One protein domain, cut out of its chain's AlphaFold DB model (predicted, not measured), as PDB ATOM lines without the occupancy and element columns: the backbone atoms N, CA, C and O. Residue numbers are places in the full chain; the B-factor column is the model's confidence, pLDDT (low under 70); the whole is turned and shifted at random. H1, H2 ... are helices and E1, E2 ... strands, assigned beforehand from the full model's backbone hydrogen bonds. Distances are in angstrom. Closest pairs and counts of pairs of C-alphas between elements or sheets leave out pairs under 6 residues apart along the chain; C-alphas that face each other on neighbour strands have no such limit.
ATOM      1  N   ALA A   5      34.030 -66.625  -8.601       43.22
ATOM      2  CA  ALA A   5      33.935 -65.194  -8.326       43.22
ATOM      3  C   ALA A   5      34.968 -64.336  -9.086       43.22
ATOM      4  O   ALA A   5      34.714 -63.154  -9.294       43.22
ATOM      5  N   SER A   6      36.103 -64.902  -9.522       39.19
ATOM      6  CA  SER A   6      37.134 -64.141 -10.242       39.19
ATOM      7  C   SER A   6      36.754 -63.777 -11.679       39.19
ATOM      8  O   SER A   6      37.363 -62.875 -12.233       39.19
ATOM      9  N   TYR A   7      35.758 -64.433 -12.287       42.44
ATOM     10  CA  TYR A   7      35.319 -64.115 -13.656       42.44
ATOM     11  C   TYR A   7      34.387 -62.897 -13.739       42.44
ATOM     12  O   TYR A   7      34.114 -62.413 -14.831       42.44
ATOM     13  N   PHE A   8      33.896 -62.400 -12.600       48.09
ATOM     14  CA  PHE A   8      32.978 -61.256 -12.541       48.09
ATOM     15  C   PHE A   8      33.673 -59.938 -12.175       48.09
ATOM     16  O   PHE A   8      33.026 -58.898 -12.116       48.09
ATOM     17  N   HIS A   9      34.990 -59.948 -11.953       45.19
ATOM     18  CA  HIS A   9      35.769 -58.713 -11.957       45.19
ATOM     19  C   HIS A   9      36.160 -58.412 -13.402       45.19
ATOM     20  O   HIS A   9      37.065 -59.037 -13.943       45.19
ATOM     21  N   SER A  10      35.481 -57.460 -14.048       47.44
ATOM     22  CA  SER A  10      36.055 -56.856 -15.250       47.44
ATOM     23  C   SER A  10      37.370 -56.189 -14.837       47.44
ATOM     24  O   SER A  10      37.345 -55.312 -13.972       47.44
ATOM     25  N   ASP A  11      38.492 -56.589 -15.435       48.16
ATOM     26  CA  ASP A  11      39.849 -56.232 -14.984       48.16
ATOM     27  C   ASP A  11      40.159 -54.722 -14.913       48.16
ATOM     28  O   ASP A  11      41.180 -54.340 -14.347       48.16
ATOM     29  N   LYS A  12      39.290 -53.833 -15.417       58.31
ATOM     30  CA  LYS A  12      39.339 -52.386 -15.148       58.31
ATOM     31  C   LYS A  12      37.931 -51.797 -15.128       58.31
ATOM     32  O   LYS A  12      37.367 -51.505 -16.179       58.31
ATOM     33  N   CYS A  13      37.362 -51.617 -13.940       68.69
ATOM     34  CA  CYS A  13      36.211 -50.730 -13.797       68.69
ATOM     35  C   CYS A  13      36.708 -49.278 -13.942       68.69
ATOM     36  O   CYS A  13      37.761 -48.933 -13.404       68.69
ATOM     37  N   ILE A  14      36.017 -48.472 -14.749       80.50
ATOM     38  CA  ILE A  14      36.462 -47.128 -15.151       80.50
ATOM     39  C   ILE A  14      36.305 -46.182 -13.960       80.50
ATOM     40  O   ILE A  14      35.212 -46.075 -13.425       80.50
ATOM     41  N   ASP A  15      37.361 -45.474 -13.570       88.00
ATOM     42  CA  ASP A  15      37.371 -44.523 -12.447       88.00
ATOM     43  C   ASP A  15      37.391 -43.048 -12.885       88.00
ATOM     44  O   ASP A  15      37.604 -42.150 -12.073       88.00
ATOM     45  N   ASN A  16      37.111 -42.781 -14.164       94.56
ATOM     46  CA  ASN A  16      36.950 -41.428 -14.693       94.56
ATOM     47  C   ASN A  16      35.630 -40.790 -14.212       94.56
ATOM     48  O   ASN A  16      34.600 -40.863 -14.894       94.56
ATOM     49  N   CYS A  17      35.683 -40.168 -13.036       96.56
ATOM     50  CA  CYS A  17      34.582 -39.513 -12.330       96.56
ATOM     51  C   CYS A  17      34.200 -38.152 -12.947       96.56
ATOM     52  O   CYS A  17      34.472 -37.103 -12.374       96.56
ATOM     53  N   SER A  18      33.605 -38.171 -14.143       96.69
ATOM     54  CA  SER A  18      33.362 -36.979 -14.980       96.69
ATOM     55  C   SER A  18      31.886 -36.598 -15.170       96.69
ATOM     56  O   SER A  18      31.587 -35.722 -15.978       96.69
ATOM     57  N   VAL A  19      30.957 -37.252 -14.466       98.00
ATOM     58  CA  VAL A  19      29.512 -37.134 -14.739       98.00
ATOM     59  C   VAL A  19      28.819 -36.146 -13.803       98.00
ATOM     60  O   VAL A  19      28.087 -35.274 -14.262       98.00
ATOM     61  N   ALA A  20      29.021 -36.287 -12.494       98.00
ATOM     62  CA  ALA A  20      28.309 -35.502 -11.489       98.00
ATOM     63  C   ALA A  20      29.136 -35.349 -10.209       98.00
ATOM     64  O   ALA A  20      30.185 -35.974 -10.061       98.00
ATOM     65  N   PHE A  21      28.634 -34.546  -9.275       97.69
ATOM     66  CA  PHE A  21      29.173 -34.423  -7.925       97.69
ATOM     67  C   PHE A  21      28.081 -34.711  -6.896       97.69
ATOM     68  O   PHE A  21      26.910 -34.424  -7.139       97.69
ATOM     69  N   THR A  22      28.468 -35.235  -5.737       97.38
ATOM     70  CA  THR A  22      27.595 -35.352  -4.563       97.38
ATOM     71  C   THR A  22      28.335 -34.919  -3.310       97.38
ATOM     72  O   THR A  22      29.557 -35.038  -3.229       97.38
ATOM     73  N   THR A  23      27.585 -34.460  -2.317       96.50
ATOM     74  CA  THR A  23      28.122 -34.069  -1.014       96.50
ATOM     75  C   THR A  23      27.813 -35.151   0.014       96.50
ATOM     76  O   THR A  23      26.692 -35.659   0.052       96.50
ATOM     77  N   VAL A  24      28.797 -35.508   0.838       96.25
ATOM     78  CA  VAL A  24      28.628 -36.393   2.001       96.25
ATOM     79  C   VAL A  24      29.273 -35.709   3.197       96.25
ATOM     80  O   VAL A  24      30.501 -35.621   3.277       96.25
ATOM     81  N   GLY A  25      28.437 -35.192   4.098       94.19
ATOM     82  CA  GLY A  25      28.892 -34.323   5.180       94.19
ATOM     83  C   GLY A  25      29.654 -33.112   4.637       94.19
ATOM     84  O   GLY A  25      29.123 -32.382   3.803       94.19
ATOM     85  N   ASP A  26      30.903 -32.939   5.064       94.06
ATOM     86  CA  ASP A  26      31.762 -31.810   4.678       94.06
ATOM     87  C   ASP A  26      32.565 -32.037   3.382       94.06
ATOM     88  O   ASP A  26      33.361 -31.186   2.991       94.06
ATOM     89  N   SER A  27      32.423 -33.188   2.713       95.44
ATOM     90  CA  SER A  27      33.209 -33.517   1.512       95.44
ATOM     91  C   SER A  27      32.376 -33.622   0.244       95.44
ATOM     92  O   SER A  27      31.220 -34.046   0.266       95.44
ATOM     93  N   VAL A  28      33.014 -33.306  -0.885       97.62
ATOM     94  CA  VAL A  28      32.449 -33.463  -2.226       97.62
ATOM     95  C   VAL A  28      33.149 -34.597  -2.964       97.62
ATOM     96  O   VAL A  28      34.374 -34.722  -2.952       97.62
ATOM     97  N   TYR A  29      32.346 -35.421  -3.627       98.06
ATOM     98  CA  TYR A  29      32.791 -36.562  -4.410       98.06
ATOM     99  C   TYR A  29      32.356 -36.386  -5.859       98.06
ATOM    100  O   TYR A  29      31.171 -36.204  -6.133       98.06
ATOM    101  N   ALA A  30      33.307 -36.472  -6.781       98.31
ATOM    102  CA  ALA A  30      33.056 -36.615  -8.204       98.31
ATOM    103  C   ALA A  30      32.640 -38.056  -8.517       98.31
ATOM    104  O   ALA A  30      33.173 -39.015  -7.947       98.31
ATOM    105  N   LEU A  31      31.705 -38.206  -9.452       98.12
ATOM    106  CA  LEU A  31      31.014 -39.453  -9.747       98.12
ATOM    107  C   LEU A  31      31.095 -39.819 -11.229       98.12
ATOM    108  O   LEU A  31      31.160 -38.974 -12.125       98.12
ATOM    109  N   THR A  32      31.025 -41.116 -11.475       97.19
ATOM    110  CA  THR A  32      30.684 -41.729 -12.762       97.19
ATOM    111  C   THR A  32      29.725 -42.885 -12.485       97.19
ATOM    112  O   THR A  32      29.267 -43.040 -11.359       97.19
ATOM    113  N   GLU A  33      29.406 -43.711 -13.475       97.06
ATOM    114  CA  GLU A  33      28.454 -44.825 -13.308       97.06
ATOM    115  C   GLU A  33      29.099 -46.130 -12.798       97.06
ATOM    116  O   GLU A  33      28.515 -47.220 -12.836       97.06
ATOM    117  N   SER A  34      30.339 -46.023 -12.326       95.75
ATOM    118  CA  SER A  34      31.099 -47.105 -11.714       95.75
ATOM    119  C   SER A  34      30.948 -47.088 -10.185       95.75
ATOM    120  O   SER A  34      30.572 -46.066  -9.620       95.75
ATOM    121  N   PRO A  35      31.315 -48.169  -9.477       96.56
ATOM    122  CA  PRO A  35      31.374 -48.172  -8.014       96.56
ATOM    123  C   PRO A  35      32.486 -47.288  -7.412       96.56
ATOM    124  O   PRO A  35      32.624 -47.245  -6.190       96.56
ATOM    125  N   TYR A  36      33.304 -46.630  -8.240       97.00
ATOM    126  CA  TYR A  36      34.350 -45.722  -7.786       97.00
ATOM    127  C   TYR A  36      33.870 -44.274  -7.740       97.00
ATOM    128  O   TYR A  36      33.219 -43.791  -8.666       97.00
ATOM    129  N   LEU A  37      34.260 -43.589  -6.670       97.50
ATOM    130  CA  LEU A  37      34.067 -42.164  -6.453       97.50
ATOM    131  C   LEU A  37      35.440 -41.512  -6.257       97.50
ATOM    132  O   LEU A  37      36.370 -42.157  -5.769       97.50
ATOM    133  N   ALA A  38      35.566 -40.235  -6.598       97.75
ATOM    134  CA  ALA A  38      36.780 -39.463  -6.346       97.75
ATOM    135  C   ALA A  38      36.462 -38.301  -5.409       97.75
ATOM    136  O   ALA A  38      35.694 -37.415  -5.776       97.75
ATOM    137  N   ARG A  39      37.035 -38.286  -4.203       97.69
ATOM    138  CA  ARG A  39      36.900 -37.126  -3.315       97.69
ATOM    139  C   ARG A  39      37.783 -36.003  -3.835       97.69
ATOM    140  O   ARG A  39      38.939 -36.242  -4.198       97.69
ATOM    141  N   ILE A  40      37.240 -34.798  -3.843       97.94
ATOM    142  CA  ILE A  40      37.931 -33.607  -4.326       97.94
ATOM    143  C   ILE A  40      37.909 -32.509  -3.270       97.94
ATOM    144  O   ILE A  40      36.984 -32.432  -2.458       97.94
ATOM    145  N   ASP A  41      38.930 -31.664  -3.297       97.44
ATOM    146  CA  ASP A  41      38.924 -30.399  -2.576       97.44
ATOM    147  C   ASP A  41      38.147 -29.364  -3.399       97.44
ATOM    148  O   ASP A  41      38.403 -29.193  -4.591       97.44
ATOM    149  N   VAL A  42      37.161 -28.697  -2.801       96.06
ATOM    150  CA  VAL A  42      36.315 -27.736  -3.531       96.06
ATOM    151  C   VAL A  42      36.978 -26.377  -3.729       96.06
ATOM    152  O   VAL A  42      36.586 -25.649  -4.640       96.06
ATOM    153  N   ASP A  43      37.977 -26.044  -2.910       96.94
ATOM    154  CA  ASP A  43      38.690 -24.772  -2.971       96.94
ATOM    155  C   ASP A  43      39.871 -24.857  -3.947       96.94
ATOM    156  O   ASP A  43      40.105 -23.925  -4.719       96.94
ATOM    157  N   THR A  44      40.604 -25.978  -3.947       97.88
ATOM    158  CA  THR A  44      41.782 -26.168  -4.814       97.88
ATOM    159  C   THR A  44      41.501 -26.967  -6.084       97.88
ATOM    160  O   THR A  44      42.275 -26.874  -7.037       97.88
ATOM    161  N   LEU A  45      40.392 -27.715  -6.128       96.81
ATOM    162  CA  LEU A  45      40.069 -28.705  -7.168       96.81
ATOM    163  C   LEU A  45      41.047 -29.887  -7.228       96.81
ATOM    164  O   LEU A  45      41.054 -30.637  -8.210       96.81
ATOM    165  N   ASP A  46      41.856 -30.081  -6.186       98.12
ATOM    166  CA  ASP A  46      42.767 -31.214  -6.109       98.12
ATOM    167  C   ASP A  46      42.002 -32.522  -5.904       98.12
ATOM    168  O   ASP A  46      41.018 -32.617  -5.163       98.12
ATOM    169  N   TYR A  47      42.505 -33.571  -6.545       97.06
ATOM    170  CA  TYR A  47      42.090 -34.936  -6.267       97.06
ATOM    171  C   TYR A  47      42.669 -35.382  -4.917       97.06
ATOM    172  O   TYR A  47      43.887 -35.357  -4.726       97.06
ATOM    173  N   LEU A  48      41.805 -35.824  -4.001       96.94
ATOM    174  CA  LEU A  48      42.203 -36.211  -2.646       96.94
ATOM    175  C   LEU A  48      42.337 -37.727  -2.502       96.94
ATOM    176  O   LEU A  48      43.366 -38.222  -2.048       96.94
ATOM    177  N   GLU A  49      41.314 -38.480  -2.905       95.50
ATOM    178  CA  GLU A  49      41.324 -39.942  -2.812       95.50
ATOM    179  C   GLU A  49      40.336 -40.599  -3.777       95.50
ATOM    180  O   GLU A  49      39.362 -39.992  -4.228       95.50
ATOM    181  N   LYS A  50      40.566 -41.889  -4.023       96.12
ATOM    182  CA  LYS A  50      39.621 -42.785  -4.686       96.12
ATOM    183  C   LYS A  50      38.913 -43.595  -3.620       96.12
ATOM    184  O   LYS A  50      39.571 -44.250  -2.817       96.12
ATOM    185  N   VAL A  51      37.591 -43.597  -3.674       96.38
ATOM    186  CA  VAL A  51      36.733 -44.400  -2.807       96.38
ATOM    187  C   VAL A  51      36.066 -45.488  -3.627       96.38
ATOM    188  O   VAL A  51      35.607 -45.252  -4.743       96.38
ATOM    189  N   ASP A  52      36.006 -46.692  -3.071       96.31
ATOM    190  CA  ASP A  52      35.268 -47.812  -3.636       96.31
ATOM    191  C   ASP A  52      34.046 -48.116  -2.766       96.31
ATOM    192  O   ASP A  52      34.163 -48.665  -1.670       96.31
ATOM    193  N   ILE A  53      32.845 -47.808  -3.262       96.50
ATOM    194  CA  ILE A  53      31.617 -47.987  -2.475       96.50
ATOM    195  C   ILE A  53      31.359 -49.453  -2.094       96.50
ATOM    196  O   ILE A  53      30.660 -49.740  -1.121       96.50
ATOM    197  N   ARG A  54      31.955 -50.407  -2.820       95.69
ATOM    198  CA  ARG A  54      31.854 -51.844  -2.519       95.69
ATOM    199  C   ARG A  54      32.529 -52.189  -1.203       95.69
ATOM    200  O   ARG A  54      32.092 -53.116  -0.522       95.69
ATOM    201  N   GLU A  55      33.569 -51.448  -0.834       95.25
ATOM    202  CA  GLU A  55      34.261 -51.632   0.436       95.25
ATOM    203  C   GLU A  55      33.382 -51.226   1.614       95.25
ATOM    204  O   GLU A  55      33.518 -51.821   2.679       95.25
ATOM    205  N   HIS A  56      32.436 -50.306   1.430       95.00
ATOM    206  CA  HIS A  56      31.493 -49.907   2.474       95.00
ATOM    207  C   HIS A  56      30.241 -50.792   2.477       95.00
ATOM    208  O   HIS A  56      29.920 -51.397   3.495       95.00
ATOM    209  N   LEU A  57      29.605 -50.992   1.315       93.94
ATOM    210  CA  LEU A  57      28.394 -51.817   1.191       93.94
ATOM    211  C   LEU A  57      28.633 -53.325   1.356       93.94
ATOM    212  O   LEU A  57      27.683 -54.072   1.573       93.94
ATOM    213  N   LYS A  58      29.880 -53.796   1.213       93.25
ATOM    214  CA  LYS A  58      30.258 -55.224   1.224       93.25
ATOM    215  C   LYS A  58      29.493 -56.064   0.187       93.25
ATOM    216  O   LYS A  58      29.201 -57.240   0.409       93.25
ATOM    217  N   LEU A  59      29.197 -55.468  -0.970       91.31
ATOM    218  CA  LEU A  59      28.461 -56.083  -2.078       91.31
ATOM    219  C   LEU A  59      29.248 -56.019  -3.389       91.31
ATOM    220  O   LEU A  59      29.962 -55.057  -3.661       91.31
ATOM    221  N   SER A  60      29.056 -57.024  -4.247       91.81
ATOM    222  CA  SER A  60      29.644 -57.064  -5.594       91.81
ATOM    223  C   SER A  60      28.879 -56.170  -6.574       91.81
ATOM    224  O   SER A  60      28.144 -56.662  -7.435       91.81
ATOM    225  N   LEU A  61      29.039 -54.854  -6.444       93.94
ATOM    226  CA  LEU A  61      28.484 -53.887  -7.391       93.94
ATOM    227  C   LEU A  61      29.329 -53.805  -8.664       93.94
ATOM    228  O   LEU A  61      30.557 -53.861  -8.628       93.94
ATOM    229  N   HIS A  62      28.644 -53.675  -9.793       94.75
ATOM    230  CA  HIS A  62      29.237 -53.512 -11.118       94.75
ATOM    231  C   HIS A  62      28.970 -52.110 -11.670       94.75
ATOM    232  O   HIS A  62      29.816 -51.564 -12.370       94.75
ATOM    233  N   THR A  63      27.823 -51.525 -11.319       95.50
ATOM    234  CA  THR A  63      27.471 -50.129 -11.610       95.50
ATOM    235  C   THR A  63      26.923 -49.467 -10.352       95.50
ATOM    236  O   THR A  63      26.362 -50.150  -9.489       95.50
ATOM    237  N   TYR A  64      27.065 -48.150 -10.264       97.25
ATOM    238  CA  TYR A  64      26.472 -47.305  -9.227       97.25
ATOM    239  C   TYR A  64      26.152 -45.959  -9.874       97.25
ATOM    240  O   TYR A  64      27.008 -45.421 -10.562       97.25
ATOM    241  N   SER A  65      24.918 -45.464  -9.766       97.88
ATOM    242  CA  SER A  65      24.511 -44.271 -10.521       97.88
ATOM    243  C   SER A  65      25.289 -43.029 -10.070       97.88
ATOM    244  O   SER A  65      25.589 -42.862  -8.887       97.88
ATOM    245  N   ALA A  66      25.570 -42.129 -11.014       98.19
ATOM    246  CA  ALA A  66      26.113 -40.804 -10.724       98.19
ATOM    247  C   ALA A  66      25.046 -39.820 -10.193       98.19
ATOM    248  O   ALA A  66      25.374 -38.702  -9.807       98.19
ATOM    249  N   HIS A  67      23.770 -40.218 -10.174       97.94
ATOM    250  CA  HIS A  67      22.638 -39.383  -9.775       97.94
ATOM    251  C   HIS A  67      22.023 -39.880  -8.467       97.94
ATOM    252  O   HIS A  67      20.977 -40.532  -8.452       97.94
ATOM    253  N   CYS A  68      22.691 -39.546  -7.364       96.69
ATOM    254  CA  CYS A  68      22.176 -39.742  -6.013       96.69
ATOM    255  C   CYS A  68      21.023 -38.772  -5.713       96.69
ATOM    256  O   CYS A  68      20.977 -37.662  -6.243       96.69
ATOM    257  N   HIS A  69      20.152 -39.156  -4.783       97.81
ATOM    258  CA  HIS A  69      19.218 -38.239  -4.125       97.81
ATOM    259  C   HIS A  69      19.653 -37.982  -2.688       97.81
ATOM    260  O   HIS A  69      20.263 -38.853  -2.071       97.81
ATOM    261  N   SER A  70      19.307 -36.816  -2.143       96.31
ATOM    262  CA  SER A  70      19.507 -36.484  -0.733       96.31
ATOM    263  C   SER A  70      18.191 -36.119  -0.051       96.31
ATOM    264  O   SER A  70      17.293 -35.550  -0.674       96.31
ATOM    265  N   ASP A  71      18.066 -36.457   1.232       95.31
ATOM    266  CA  ASP A  71      16.965 -35.981   2.073       95.31
ATOM    267  C   ASP A  71      17.310 -34.660   2.789       95.31
ATOM    268  O   ASP A  71      18.420 -34.134   2.685       95.31
ATOM    269  N   ALA A  72      16.352 -34.116   3.546       94.38
ATOM    270  CA  ALA A  72      16.534 -32.877   4.307       94.38
ATOM    271  C   ALA A  72      17.610 -32.973   5.409       94.38
ATOM    272  O   ALA A  72      18.120 -31.948   5.855       94.38
ATOM    273  N   SER A  73      17.958 -34.188   5.837       94.81
ATOM    274  CA  SER A  73      19.026 -34.458   6.804       94.81
ATOM    275  C   SER A  73      20.389 -34.641   6.119       94.81
ATOM    276  O   SER A  73      21.400 -34.835   6.794       94.81
ATOM    277  N   GLY A  74      20.444 -34.589   4.785       94.56
ATOM    278  CA  GLY A  74      21.652 -34.831   4.001       94.56
ATOM    279  C   GLY A  74      22.035 -36.309   3.891       94.56
ATOM    280  O   GLY A  74      23.164 -36.605   3.510       94.56
ATOM    281  N   ASN A  75      21.136 -37.244   4.224       96.62
ATOM    282  CA  ASN A  75      21.373 -38.655   3.928       96.62
ATOM    283  C   ASN A  75      21.274 -38.863   2.420       96.62
ATOM    284  O   ASN A  75      20.343 -38.362   1.786       96.62
ATOM    285  N   LEU A  76      22.200 -39.631   1.855       97.56
ATOM    286  CA  LEU A  76      22.172 -39.976   0.442       97.56
ATOM    287  C   LEU A  76      21.413 -41.271   0.205       97.56
ATOM    288  O   LEU A  76      21.429 -42.186   1.029       97.56
ATOM    289  N   TYR A  77      20.808 -41.356  -0.969       98.38
ATOM    290  CA  TYR A  77      20.157 -42.529  -1.518       98.38
ATOM    291  C   TYR A  77      20.699 -42.750  -2.918       98.38
ATOM    292  O   TYR A  77      20.793 -41.809  -3.710       98.38
ATOM    293  N   ASN A  78      21.037 -43.992  -3.242       98.31
ATOM    294  CA  ASN A  78      21.508 -44.322  -4.574       98.31
ATOM    295  C   ASN A  78      21.147 -45.757  -4.972       98.31
ATOM    296  O   ASN A  78      20.704 -46.571  -4.155       98.31
ATOM    297  N   ILE A  79      21.344 -46.052  -6.249       98.31
ATOM    298  CA  ILE A  79      21.073 -47.330  -6.879       98.31
ATOM    299  C   ILE A  79      22.331 -47.857  -7.582       98.31
ATOM    300  O   ILE A  79      23.085 -47.115  -8.213       98.31
ATOM    301  N   GLY A  80      22.551 -49.164  -7.480       97.75
ATOM    302  CA  GLY A  80      23.602 -49.885  -8.185       97.75
ATOM    303  C   GLY A  80      23.121 -51.204  -8.770       97.75
ATOM    304  O   GLY A  80      22.010 -51.657  -8.501       97.75
ATOM    305  N   SER A  81      23.960 -51.833  -9.588       96.88
ATOM    306  CA  SER A  81      23.655 -53.136 -10.185       96.88
ATOM    307  C   SER A  81      24.655 -54.186  -9.747       96.88
ATOM    308  O   SER A  81      25.869 -53.985  -9.806       96.88
ATOM    309  N   MET A  82      24.141 -55.351  -9.376       95.75
ATOM    310  CA  MET A  82      24.908 -56.582  -9.266       95.75
ATOM    311  C   MET A  82      24.610 -57.430 -10.492       95.75
ATOM    312  O   MET A  82      23.457 -57.790 -10.722       95.75
ATOM    313  N   PHE A  83      25.634 -57.772 -11.264       93.06
ATOM    314  CA  PHE A  83      25.503 -58.679 -12.391       93.06
ATOM    315  C   PHE A  83      25.972 -60.084 -12.028       93.06
ATOM    316  O   PHE A  83      26.902 -60.268 -11.243       93.06
ATOM    317  N   GLY A  84      25.327 -61.095 -12.606       87.25
ATOM    318  CA  GLY A  84      25.702 -62.487 -12.398       87.25
ATOM    319  C   GLY A  84      24.564 -63.454 -12.719       87.25
ATOM    320  O   GLY A  84      23.629 -63.087 -13.425       87.25
ATOM    321  N   PRO A  85      24.601 -64.685 -12.176       85.50
ATOM    322  CA  PRO A  85      23.541 -65.681 -12.363       85.50
ATOM    323  C   PRO A  85      22.163 -65.264 -11.825       85.50
ATOM    324  O   PRO A  85      21.169 -65.916 -12.121       85.50
ATOM    325  N   SER A  86      22.112 -64.211 -11.008       90.75
ATOM    326  CA  SER A  86      20.896 -63.526 -10.577       90.75
ATOM    327  C   SER A  86      21.229 -62.040 -10.495       90.75
ATOM    328  O   SER A  86      21.752 -61.575  -9.480       90.75
ATOM    329  N   SER A  87      21.012 -61.324 -11.600       95.50
ATOM    330  CA  SER A  87      21.279 -59.888 -11.672       95.50
ATOM    331  C   SER A  87      20.231 -59.135 -10.855       95.50
ATOM    332  O   SER A  87      19.044 -59.469 -10.896       95.50
ATOM    333  N   LYS A  88      20.669 -58.144 -10.081       97.69
ATOM    334  CA  LYS A  88      19.824 -57.397  -9.144       97.69
ATOM    335  C   LYS A  88      20.153 -55.915  -9.180       97.69
ATOM    336  O   LYS A  88      21.318 -55.543  -9.297       97.69
ATOM    337  N   TYR A  89      19.129 -55.101  -8.988       98.12
ATOM    338  CA  TYR A  89      19.260 -53.697  -8.644       98.12
ATOM    339  C   TYR A  89      19.341 -53.574  -7.126       98.12
ATOM    340  O   TYR A  89      18.578 -54.217  -6.402       98.12
ATOM    341  N   VAL A  90      20.298 -52.792  -6.649       98.25
ATOM    342  CA  VAL A  90      20.636 -52.601  -5.242       98.25
ATOM    343  C   VAL A  90      20.327 -51.166  -4.880       98.25
ATOM    344  O   VAL A  90      20.797 -50.263  -5.558       98.25
ATOM    345  N   PHE A  91      19.585 -50.959  -3.803       98.38
ATOM    346  CA  PHE A  91      19.297 -49.640  -3.257       98.38
ATOM    347  C   PHE A  91      20.085 -49.462  -1.968       98.38
ATOM    348  O   PHE A  91      20.042 -50.327  -1.092       98.38
ATOM    349  N   ALA A  92      20.802 -48.354  -1.858       98.19
ATOM    350  CA  ALA A  92      21.662 -48.052  -0.727       98.19
ATOM    351  C   ALA A  92      21.349 -46.668  -0.162       98.19
ATOM    352  O   ALA A  92      20.893 -45.784  -0.891       98.19
ATOM    353  N   THR A  93      21.620 -46.488   1.126       97.94
ATOM    354  CA  THR A  93      21.623 -45.178   1.773       97.94
ATOM    355  C   THR A  93      22.958 -44.931   2.447       97.94
ATOM    356  O   THR A  93      23.508 -45.848   3.042       97.94
ATOM    357  N   THR A  94      23.468 -43.708   2.379       97.56
ATOM    358  CA  THR A  94      24.608 -43.263   3.185       97.56
ATOM    359  C   THR A  94      24.100 -42.248   4.188       97.56
ATOM    360  O   THR A  94      23.557 -41.211   3.800       97.56
ATOM    361  N   LYS A  95      24.260 -42.540   5.478       96.94
ATOM    362  CA  LYS A  95      23.887 -41.598   6.534       96.94
ATOM    363  C   LYS A  95      24.834 -40.407   6.551       96.94
ATOM    364  O   LYS A  95      26.036 -40.580   6.378       96.94
ATOM    365  N   ASN A  96      24.288 -39.213   6.774       96.06
ATOM    366  CA  ASN A  96      25.095 -38.005   6.882       96.06
ATOM    367  C   ASN A  96      26.031 -38.109   8.105       96.06
ATOM    368  O   ASN A  96      25.529 -38.118   9.232       96.06
ATOM    369  N   PRO A  97      27.364 -38.153   7.919       94.56
ATOM    370  CA  PRO A  97      28.306 -38.316   9.026       94.56
ATOM    371  C   PRO A  97      28.255 -37.157  10.031       94.56
ATOM    372  O   PRO A  97      28.527 -37.367  11.207       94.56
ATOM    373  N   LEU A  98      27.813 -35.960   9.624       94.44
ATOM    374  CA  LEU A  98      27.665 -34.807  10.525       94.44
ATOM    375  C   LEU A  98      26.572 -34.984  11.586       94.44
ATOM    376  O   LEU A  98      26.540 -34.245  12.569       94.44
ATOM    377  N   LEU A  99      25.659 -35.937  11.387       92.06
ATOM    378  CA  LEU A  99      24.561 -36.225  12.310       92.06
ATOM    379  C   LEU A  99      24.828 -37.460  13.182       92.06
ATOM    380  O   LEU A  99      23.972 -37.824  13.988       92.06
ATOM    381  N   LEU A 100      25.990 -38.102  13.028       89.69
ATOM    382  CA  LEU A 100      26.353 -39.333  13.724       89.69
ATOM    383  C   LEU A 100      27.412 -39.047  14.801       89.69
ATOM    384  O   LEU A 100      28.547 -38.711  14.460       89.69
ATOM    385  N   PRO A 101      27.088 -39.193  16.100       83.12
ATOM    386  CA  PRO A 101      28.043 -38.970  17.192       83.12
ATOM    387  C   PRO A 101      29.299 -39.852  17.125       83.12
ATOM    388  O   PRO A 101      30.352 -39.475  17.633       83.12
ATOM    389  N   GLU A 102      29.179 -41.039  16.538       82.19
ATOM    390  CA  GLU A 102      30.234 -42.040  16.385       82.19
ATOM    391  C   GLU A 102      31.104 -41.856  15.133       82.19
ATOM    392  O   GLU A 102      32.098 -42.573  14.981       82.19
ATOM    393  N   ALA A 103      30.758 -40.925  14.236       81.88
ATOM    394  CA  ALA A 103      31.550 -40.681  13.042       81.88
ATOM    395  C   ALA A 103      32.923 -40.111  13.426       81.88
ATOM    396  O   ALA A 103      33.043 -39.073  14.077       81.88
ATOM    397  N   SER A 104      33.986 -40.803  13.013       77.69
ATOM    398  CA  SER A 104      35.367 -40.389  13.283       77.69
ATOM    399  C   SER A 104      35.783 -39.155  12.482       77.69
ATOM    400  O   SER A 104      36.735 -38.471  12.862       77.69
ATOM    401  N   THR A 105      35.085 -38.866  11.381       85.25
ATOM    402  CA  THR A 105      35.302 -37.692  10.533       85.25
ATOM    403  C   THR A 105      33.960 -37.106  10.087       85.25
ATOM    404  O   THR A 105      32.959 -37.815  10.044       85.25
ATOM    405  N   GLY A 106      33.931 -35.816   9.733       88.44
ATOM    406  CA  GLY A 106      32.734 -35.142   9.200       88.44
ATOM    407  C   GLY A 106      32.382 -35.516   7.753       88.44
ATOM    408  O   GLY A 106      31.552 -34.862   7.133       88.44
ATOM    409  N   HIS A 107      33.031 -36.532   7.189       89.00
ATOM    410  CA  HIS A 107      32.821 -37.036   5.836       89.00
ATOM    411  C   HIS A 107      32.979 -38.563   5.818       89.00
ATOM    412  O   HIS A 107      33.140 -39.184   6.865       89.00
ATOM    413  N   GLY A 108      32.920 -39.165   4.632       91.31
ATOM    414  CA  GLY A 108      33.105 -40.604   4.470       91.31
ATOM    415  C   GLY A 108      31.806 -41.358   4.216       91.31
ATOM    416  O   GLY A 108      30.694 -40.872   4.424       91.31
ATOM    417  N   LEU A 109      31.970 -42.559   3.667       94.81
ATOM    418  CA  LEU A 109      30.892 -43.424   3.185       94.81
ATOM    419  C   LEU A 109      30.763 -44.687   4.051       94.81
ATOM    420  O   LEU A 109      30.088 -45.635   3.655       94.81
ATOM    421  N   GLU A 110      31.379 -44.724   5.237       93.69
ATOM    422  CA  GLU A 110      31.407 -45.892   6.128       93.69
ATOM    423  C   GLU A 110      30.011 -46.293   6.596       93.69
ATOM    424  O   GLU A 110      29.717 -47.482   6.701       93.69
ATOM    425  N   ASN A 111      29.136 -45.307   6.794       94.06
ATOM    426  CA  ASN A 111      27.745 -45.495   7.205       94.06
ATOM    427  C   ASN A 111      26.814 -45.705   6.000       94.06
ATOM    428  O   ASN A 111      25.680 -45.218   5.976       94.06
ATOM    429  N   THR A 112      27.323 -46.378   4.961       96.75
ATOM    430  CA  THR A 112      26.523 -46.791   3.808       96.75
ATOM    431  C   THR A 112      25.910 -48.161   4.060       96.75
ATOM    432  O   THR A 112      26.611 -49.150   4.260       96.75
ATOM    433  N   GLU A 113      24.588 -48.228   3.983       96.81
ATOM    434  CA  GLU A 113      23.791 -49.405   4.292       96.81
ATOM    435  C   GLU A 113      22.947 -49.840   3.093       96.81
ATOM    436  O   GLU A 113      22.495 -49.037   2.271       96.81
ATOM    437  N   LEU A 114      22.701 -51.147   3.012       97.88
ATOM    438  CA  LEU A 114      21.767 -51.727   2.059       97.88
ATOM    439  C   LEU A 114      20.326 -51.448   2.507       97.88
ATOM    440  O   LEU A 114      19.896 -51.954   3.540       97.88
ATOM    441  N   LEU A 115      19.556 -50.740   1.683       97.25
ATOM    442  CA  LEU A 115      18.112 -50.586   1.886       97.25
ATOM    443  C   LEU A 115      17.329 -51.787   1.360       97.25
ATOM    444  O   LEU A 115      16.345 -52.215   1.959       97.25
ATOM    445  N   GLY A 116      17.744 -52.331   0.217       97.50
ATOM    446  CA  GLY A 116      17.044 -53.449  -0.396       97.50
ATOM    447  C   GLY A 116      17.573 -53.811  -1.773       97.50
ATOM    448  O   GLY A 116      18.447 -53.147  -2.331       97.50
ATOM    449  N   MET A 117      17.032 -54.894  -2.327       97.69
ATOM    450  CA  MET A 117      17.372 -55.364  -3.665       97.69
ATOM    451  C   MET A 117      16.129 -55.833  -4.407       97.69
ATOM    452  O   MET A 117      15.251 -56.461  -3.818       97.69
ATOM    453  N   VAL A 118      16.109 -55.609  -5.716       97.06
ATOM    454  CA  VAL A 118      15.078 -56.123  -6.622       97.06
ATOM    455  C   VAL A 118      15.762 -56.913  -7.731       97.06
ATOM    456  O   VAL A 118      16.789 -56.492  -8.260       97.06
ATOM    457  N   ALA A 119      15.231 -58.089  -8.063       97.25
ATOM    458  CA  ALA A 119      15.753 -58.880  -9.173       97.25
ATOM    459  C   ALA A 119      15.507 -58.158 -10.505       97.25
ATOM    460  O   ALA A 119      14.428 -57.611 -10.720       97.25
ATOM    461  N   ALA A 120      16.495 -58.180 -11.401       97.06
ATOM    462  CA  ALA A 120      16.284 -57.739 -12.774       97.06
ATOM    463  C   ALA A 120      15.269 -58.662 -13.461       97.06
ATOM    464  O   ALA A 120      15.315 -59.880 -13.261       97.06
ATOM    465  N   THR A 121      14.384 -58.098 -14.287       96.00
ATOM    466  CA  THR A 121      13.346 -58.879 -14.985       96.00
ATOM    467  C   THR A 121      13.972 -59.912 -15.913       96.00
ATOM    468  O   THR A 121      13.523 -61.055 -15.972       96.00
ATOM    469  N   ASP A 122      15.055 -59.529 -16.594       95.81
ATOM    470  CA  ASP A 122      15.931 -60.447 -17.311       95.81
ATOM    471  C   ASP A 122      17.334 -60.386 -16.704       95.81
ATOM    472  O   ASP A 122      18.039 -59.382 -16.773       95.81
ATOM    473  N   THR A 123      17.760 -61.496 -16.109       94.50
ATOM    474  CA  THR A 123      19.077 -61.613 -15.481       94.50
ATOM    475  C   THR A 123      20.233 -61.504 -16.482       94.50
ATOM    476  O   THR A 123      21.301 -61.001 -16.125       94.50
ATOM    477  N   TRP A 124      20.042 -61.953 -17.725       93.88
ATOM    478  CA  TRP A 124      21.055 -61.891 -18.785       93.88
ATOM    479  C   TRP A 124      20.983 -60.598 -19.605       93.88
ATOM    480  O   TRP A 124      21.876 -60.342 -20.420       93.88
ATOM    481  N   ALA A 125      19.945 -59.798 -19.370       95.62
ATOM    482  CA  ALA A 125      19.735 -58.488 -19.957       95.62
ATOM    483  C   ALA A 125      19.146 -57.505 -18.920       95.62
ATOM    484  O   ALA A 125      18.007 -57.058 -19.078       95.62
ATOM    485  N   PRO A 126      19.875 -57.157 -17.838       96.25
ATOM    486  CA  PRO A 126      19.420 -56.119 -16.921       96.25
ATOM    487  C   PRO A 126      19.339 -54.782 -17.667       96.25
ATOM    488  O   PRO A 126      20.153 -54.501 -18.554       96.25
ATOM    489  N   SER A 127      18.339 -53.968 -17.341       96.56
ATOM    490  CA  SER A 127      18.190 -52.637 -17.918       96.56
ATOM    491  C   SER A 127      19.334 -51.733 -17.503       96.56
ATOM    492  O   SER A 127      19.784 -51.739 -16.355       96.56
ATOM    493  N   TYR A 128      19.744 -50.901 -18.448       96.25
ATOM    494  CA  TYR A 128      20.445 -49.680 -18.129       96.25
ATOM    495  C   TYR A 128      19.464 -48.679 -17.504       96.25
ATOM    496  O   TYR A 128      18.320 -48.529 -17.951       96.25
ATOM    497  N   TYR A 129      19.931 -48.001 -16.463       96.75
ATOM    498  CA  TYR A 129      19.294 -46.835 -15.876       96.75
ATOM    499  C   TYR A 129      20.382 -45.801 -15.616       96.75
ATOM    500  O   TYR A 129      21.469 -46.126 -15.144       96.75
ATOM    501  N   HIS A 130      20.061 -44.549 -15.913       96.94
ATOM    502  CA  HIS A 130      20.943 -43.430 -15.617       96.94
ATOM    503  C   HIS A 130      20.675 -42.884 -14.209       96.94
ATOM    504  O   HIS A 130      21.595 -42.588 -13.451       96.94
ATOM    505  N   SER A 131      19.396 -42.816 -13.829       97.25
ATOM    506  CA  SER A 131      18.910 -42.302 -12.550       97.25
ATOM    507  C   SER A 131      17.647 -43.047 -12.099       97.25
ATOM    508  O   SER A 131      17.173 -43.971 -12.765       97.25
ATOM    509  N   PHE A 132      17.109 -42.658 -10.945       98.06
ATOM    510  CA  PHE A 132      15.909 -43.234 -10.343       98.06
ATOM    511  C   PHE A 132      15.081 -42.139  -9.654       98.06
ATOM    512  O   PHE A 132      15.558 -41.019  -9.456       98.06
ATOM    513  N   GLY A 133      13.831 -42.443  -9.312       98.00
ATOM    514  CA  GLY A 133      12.957 -41.544  -8.557       98.00
ATOM    515  C   GLY A 133      12.916 -41.901  -7.073       98.00
ATOM    516  O   GLY A 133      12.966 -43.079  -6.719       98.00
ATOM    517  N   ILE A 134      12.763 -40.903  -6.209       97.06
ATOM    518  CA  ILE A 134      12.492 -41.098  -4.783       97.06
ATOM    519  C   ILE A 134      11.364 -40.167  -4.331       97.06
ATOM    520  O   ILE A 134      11.222 -39.050  -4.823       97.06
ATOM    521  N   THR A 135      10.541 -40.646  -3.409       95.88
ATOM    522  CA  THR A 135       9.575 -39.857  -2.639       95.88
ATOM    523  C   THR A 135       9.784 -40.153  -1.157       95.88
ATOM    524  O   THR A 135      10.611 -40.993  -0.811       95.88
ATOM    525  N   GLU A 136       9.012 -39.519  -0.273       92.44
ATOM    526  CA  GLU A 136       9.087 -39.771   1.173       92.44
ATOM    527  C   GLU A 136       8.982 -41.265   1.536       92.44
ATOM    528  O   GLU A 136       9.634 -41.718   2.471       92.44
ATOM    529  N   ASN A 137       8.207 -42.045   0.772       95.00
ATOM    530  CA  ASN A 137       7.898 -43.439   1.107       95.00
ATOM    531  C   ASN A 137       8.308 -44.458   0.035       95.00
ATOM    532  O   ASN A 137       8.165 -45.661   0.254       95.00
ATOM    533  N   TYR A 138       8.778 -44.015  -1.134       96.19
ATOM    534  CA  TYR A 138       9.013 -44.906  -2.270       96.19
ATOM    535  C   TYR A 138      10.323 -44.612  -2.979       96.19
ATOM    536  O   TYR A 138      10.656 -43.462  -3.244       96.19
ATOM    537  N   ILE A 139      10.996 -45.684  -3.392       97.31
ATOM    538  CA  ILE A 139      12.064 -45.643  -4.387       97.31
ATOM    539  C   ILE A 139      11.509 -46.251  -5.675       97.31
ATOM    540  O   ILE A 139      10.933 -47.339  -5.662       97.31
ATOM    541  N   ILE A 140      11.658 -45.534  -6.785       97.56
ATOM    542  CA  ILE A 140      11.075 -45.865  -8.083       97.56
ATOM    543  C   ILE A 140      12.209 -46.098  -9.078       97.56
ATOM    544  O   ILE A 140      12.885 -45.161  -9.501       97.56
ATOM    545  N   LEU A 141      12.388 -47.351  -9.488       97.31
ATOM    546  CA  LEU A 141      13.263 -47.726 -10.596       97.31
ATOM    547  C   LEU A 141      12.429 -47.961 -11.858       97.31
ATOM    548  O   LEU A 141      11.467 -48.729 -11.834       97.31
ATOM    549  N   PHE A 142      12.838 -47.353 -12.971       95.00
ATOM    550  CA  PHE A 142      12.258 -47.616 -14.284       95.00
ATOM    551  C   PHE A 142      13.130 -48.600 -15.073       95.00
ATOM    552  O   PHE A 142      14.235 -48.269 -15.501       95.00
ATOM    553  N   GLU A 143      12.630 -49.818 -15.278       95.75
ATOM    554  CA  GLU A 143      13.319 -50.847 -16.063       95.75
ATOM    555  C   GLU A 143      13.091 -50.620 -17.570       95.75
ATOM    556  O   GLU A 143      12.142 -51.120 -18.178       95.75
ATOM    557  N   SER A 144      13.959 -49.812 -18.179       94.06
ATOM    558  CA  SER A 144      13.838 -49.394 -19.578       94.06
ATOM    559  C   SER A 144      14.096 -50.550 -20.578       94.06
ATOM    560  O   SER A 144      14.663 -51.590 -20.216       94.06
ATOM    561  N   PRO A 145      13.697 -50.413 -21.859       95.38
ATOM    562  CA  PRO A 145      14.050 -51.381 -22.900       95.38
ATOM    563  C   PRO A 145      15.534 -51.329 -23.316       95.38
ATOM    564  O   PRO A 145      15.978 -52.222 -24.037       95.38
ATOM    565  N   GLU A 146      16.312 -50.336 -22.871       95.94
ATOM    566  CA  GLU A 146      17.763 -50.304 -23.073       95.94
ATOM    567  C   GLU A 146      18.441 -51.250 -22.079       95.94
ATOM    568  O   GLU A 146      18.280 -51.125 -20.865       95.94
ATOM    569  N   ARG A 147      19.146 -52.263 -22.590       94.81
ATOM    570  CA  ARG A 147      19.531 -53.445 -21.808       94.81
ATOM    571  C   ARG A 147      20.998 -53.796 -22.019       94.81
ATOM    572  O   ARG A 147      21.507 -53.779 -23.140       94.81
ATOM    573  N   ILE A 148      21.664 -54.189 -20.940       93.62
ATOM    574  CA  ILE A 148      23.066 -54.602 -20.944       93.62
ATOM    575  C   ILE A 148      23.144 -56.074 -21.338       93.62
ATOM    576  O   ILE A 148      22.623 -56.943 -20.648       93.62
ATOM    577  N   ASN A 149      23.829 -56.394 -22.436       93.50
ATOM    578  CA  ASN A 149      23.994 -57.786 -22.853       93.50
ATOM    579  C   ASN A 149      25.072 -58.491 -22.010       93.50
ATOM    580  O   ASN A 149      26.266 -58.406 -22.314       93.50
ATOM    581  N   MET A 150      24.650 -59.239 -20.988       91.44
ATOM    582  CA  MET A 150      25.572 -59.894 -20.053       91.44
ATOM    583  C   MET A 150      26.434 -60.972 -20.704       91.44
ATOM    584  O   MET A 150      27.588 -61.149 -20.322       91.44
ATOM    585  N   LYS A 151      25.913 -61.672 -21.718       89.00
ATOM    586  CA  LYS A 151      26.689 -62.686 -22.445       89.00
ATOM    587  C   LYS A 151      27.873 -62.042 -23.163       89.00
ATOM    588  O   LYS A 151      28.982 -62.550 -23.065       89.00
ATOM    589  N   LYS A 152      27.654 -60.899 -23.823       88.56
ATOM    590  CA  LYS A 152      28.733 -60.131 -24.459       88.56
ATOM    591  C   LYS A 152      29.720 -59.548 -23.452       88.56
ATOM    592  O   LYS A 152      30.867 -59.359 -23.819       88.56
ATOM    593  N   LEU A 153      29.283 -59.223 -22.234       84.25
ATOM    594  CA  LEU A 153      30.160 -58.675 -21.197       84.25
ATOM    595  C   LEU A 153      31.070 -59.752 -20.580       84.25
ATOM    596  O   LEU A 153      32.243 -59.486 -20.349       84.25
ATOM    597  N   ILE A 154      30.531 -60.953 -20.335       82.00
ATOM    598  CA  ILE A 154      31.237 -62.062 -19.669       82.00
ATOM    599  C   ILE A 154      32.104 -62.863 -20.649       82.00
ATOM    600  O   ILE A 154      33.223 -63.235 -20.313       82.00
ATOM    601  N   PHE A 155      31.592 -63.149 -21.850       78.75
ATOM    602  CA  PHE A 155      32.238 -64.030 -22.832       78.75
ATOM    603  C   PHE A 155      32.925 -63.253 -23.965       78.75
ATOM    604  O   PHE A 155      32.880 -63.698 -25.111       78.75
ATOM    605  N   ARG A 156      33.483 -62.072 -23.659       57.56
ATOM    606  CA  ARG A 156      34.276 -61.292 -24.624       57.56
ATOM    607  C   ARG A 156      35.413 -62.111 -25.224       57.56
ATOM    608  O   ARG A 156      36.100 -62.809 -24.448       57.56
TER     609      ARG A 156
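This is residues 5 to 156 of the 156 residues of an uncharacterized protein of Ancylostoma duodenale (UniProt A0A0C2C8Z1). In this model of little regular structure, two small, strongly twisted antiparallel sheets, E1-E2-E3-E4 and E5-E6-E7, are joined through H2 and a long loop, with H1 and H3 at one end. The 152 printed residues, under half in named elements, hold three helices and seven strands in order H1 E1 E2 E3 E4 H2 E5 E6 E7 H3. The class is mixed; the whole is compact, with radius of gyration 15.6 A and spans 43 by 36 by 25 A.

E1, residues 20 to 24, and E2, residues 27 to 31, form a hairpin, N 22 and O 29 being 2.9 A apart. E5, residues 76 to 82, and E6, residues 88 to 94, form another, N 80 and O 90 being 2.8 A apart. H2, residues 53 to 57, is on the sheet of E5, at height 7.9 A. Its O i to N i+4 pair is within hydrogen-bond range.

E7, residues 112 to 119, is 20.8 A long, from C-alpha 112 at (26.523, -46.791, 3.808).

The printed part has no cut; residues 5 to 13 and 156 are under 70.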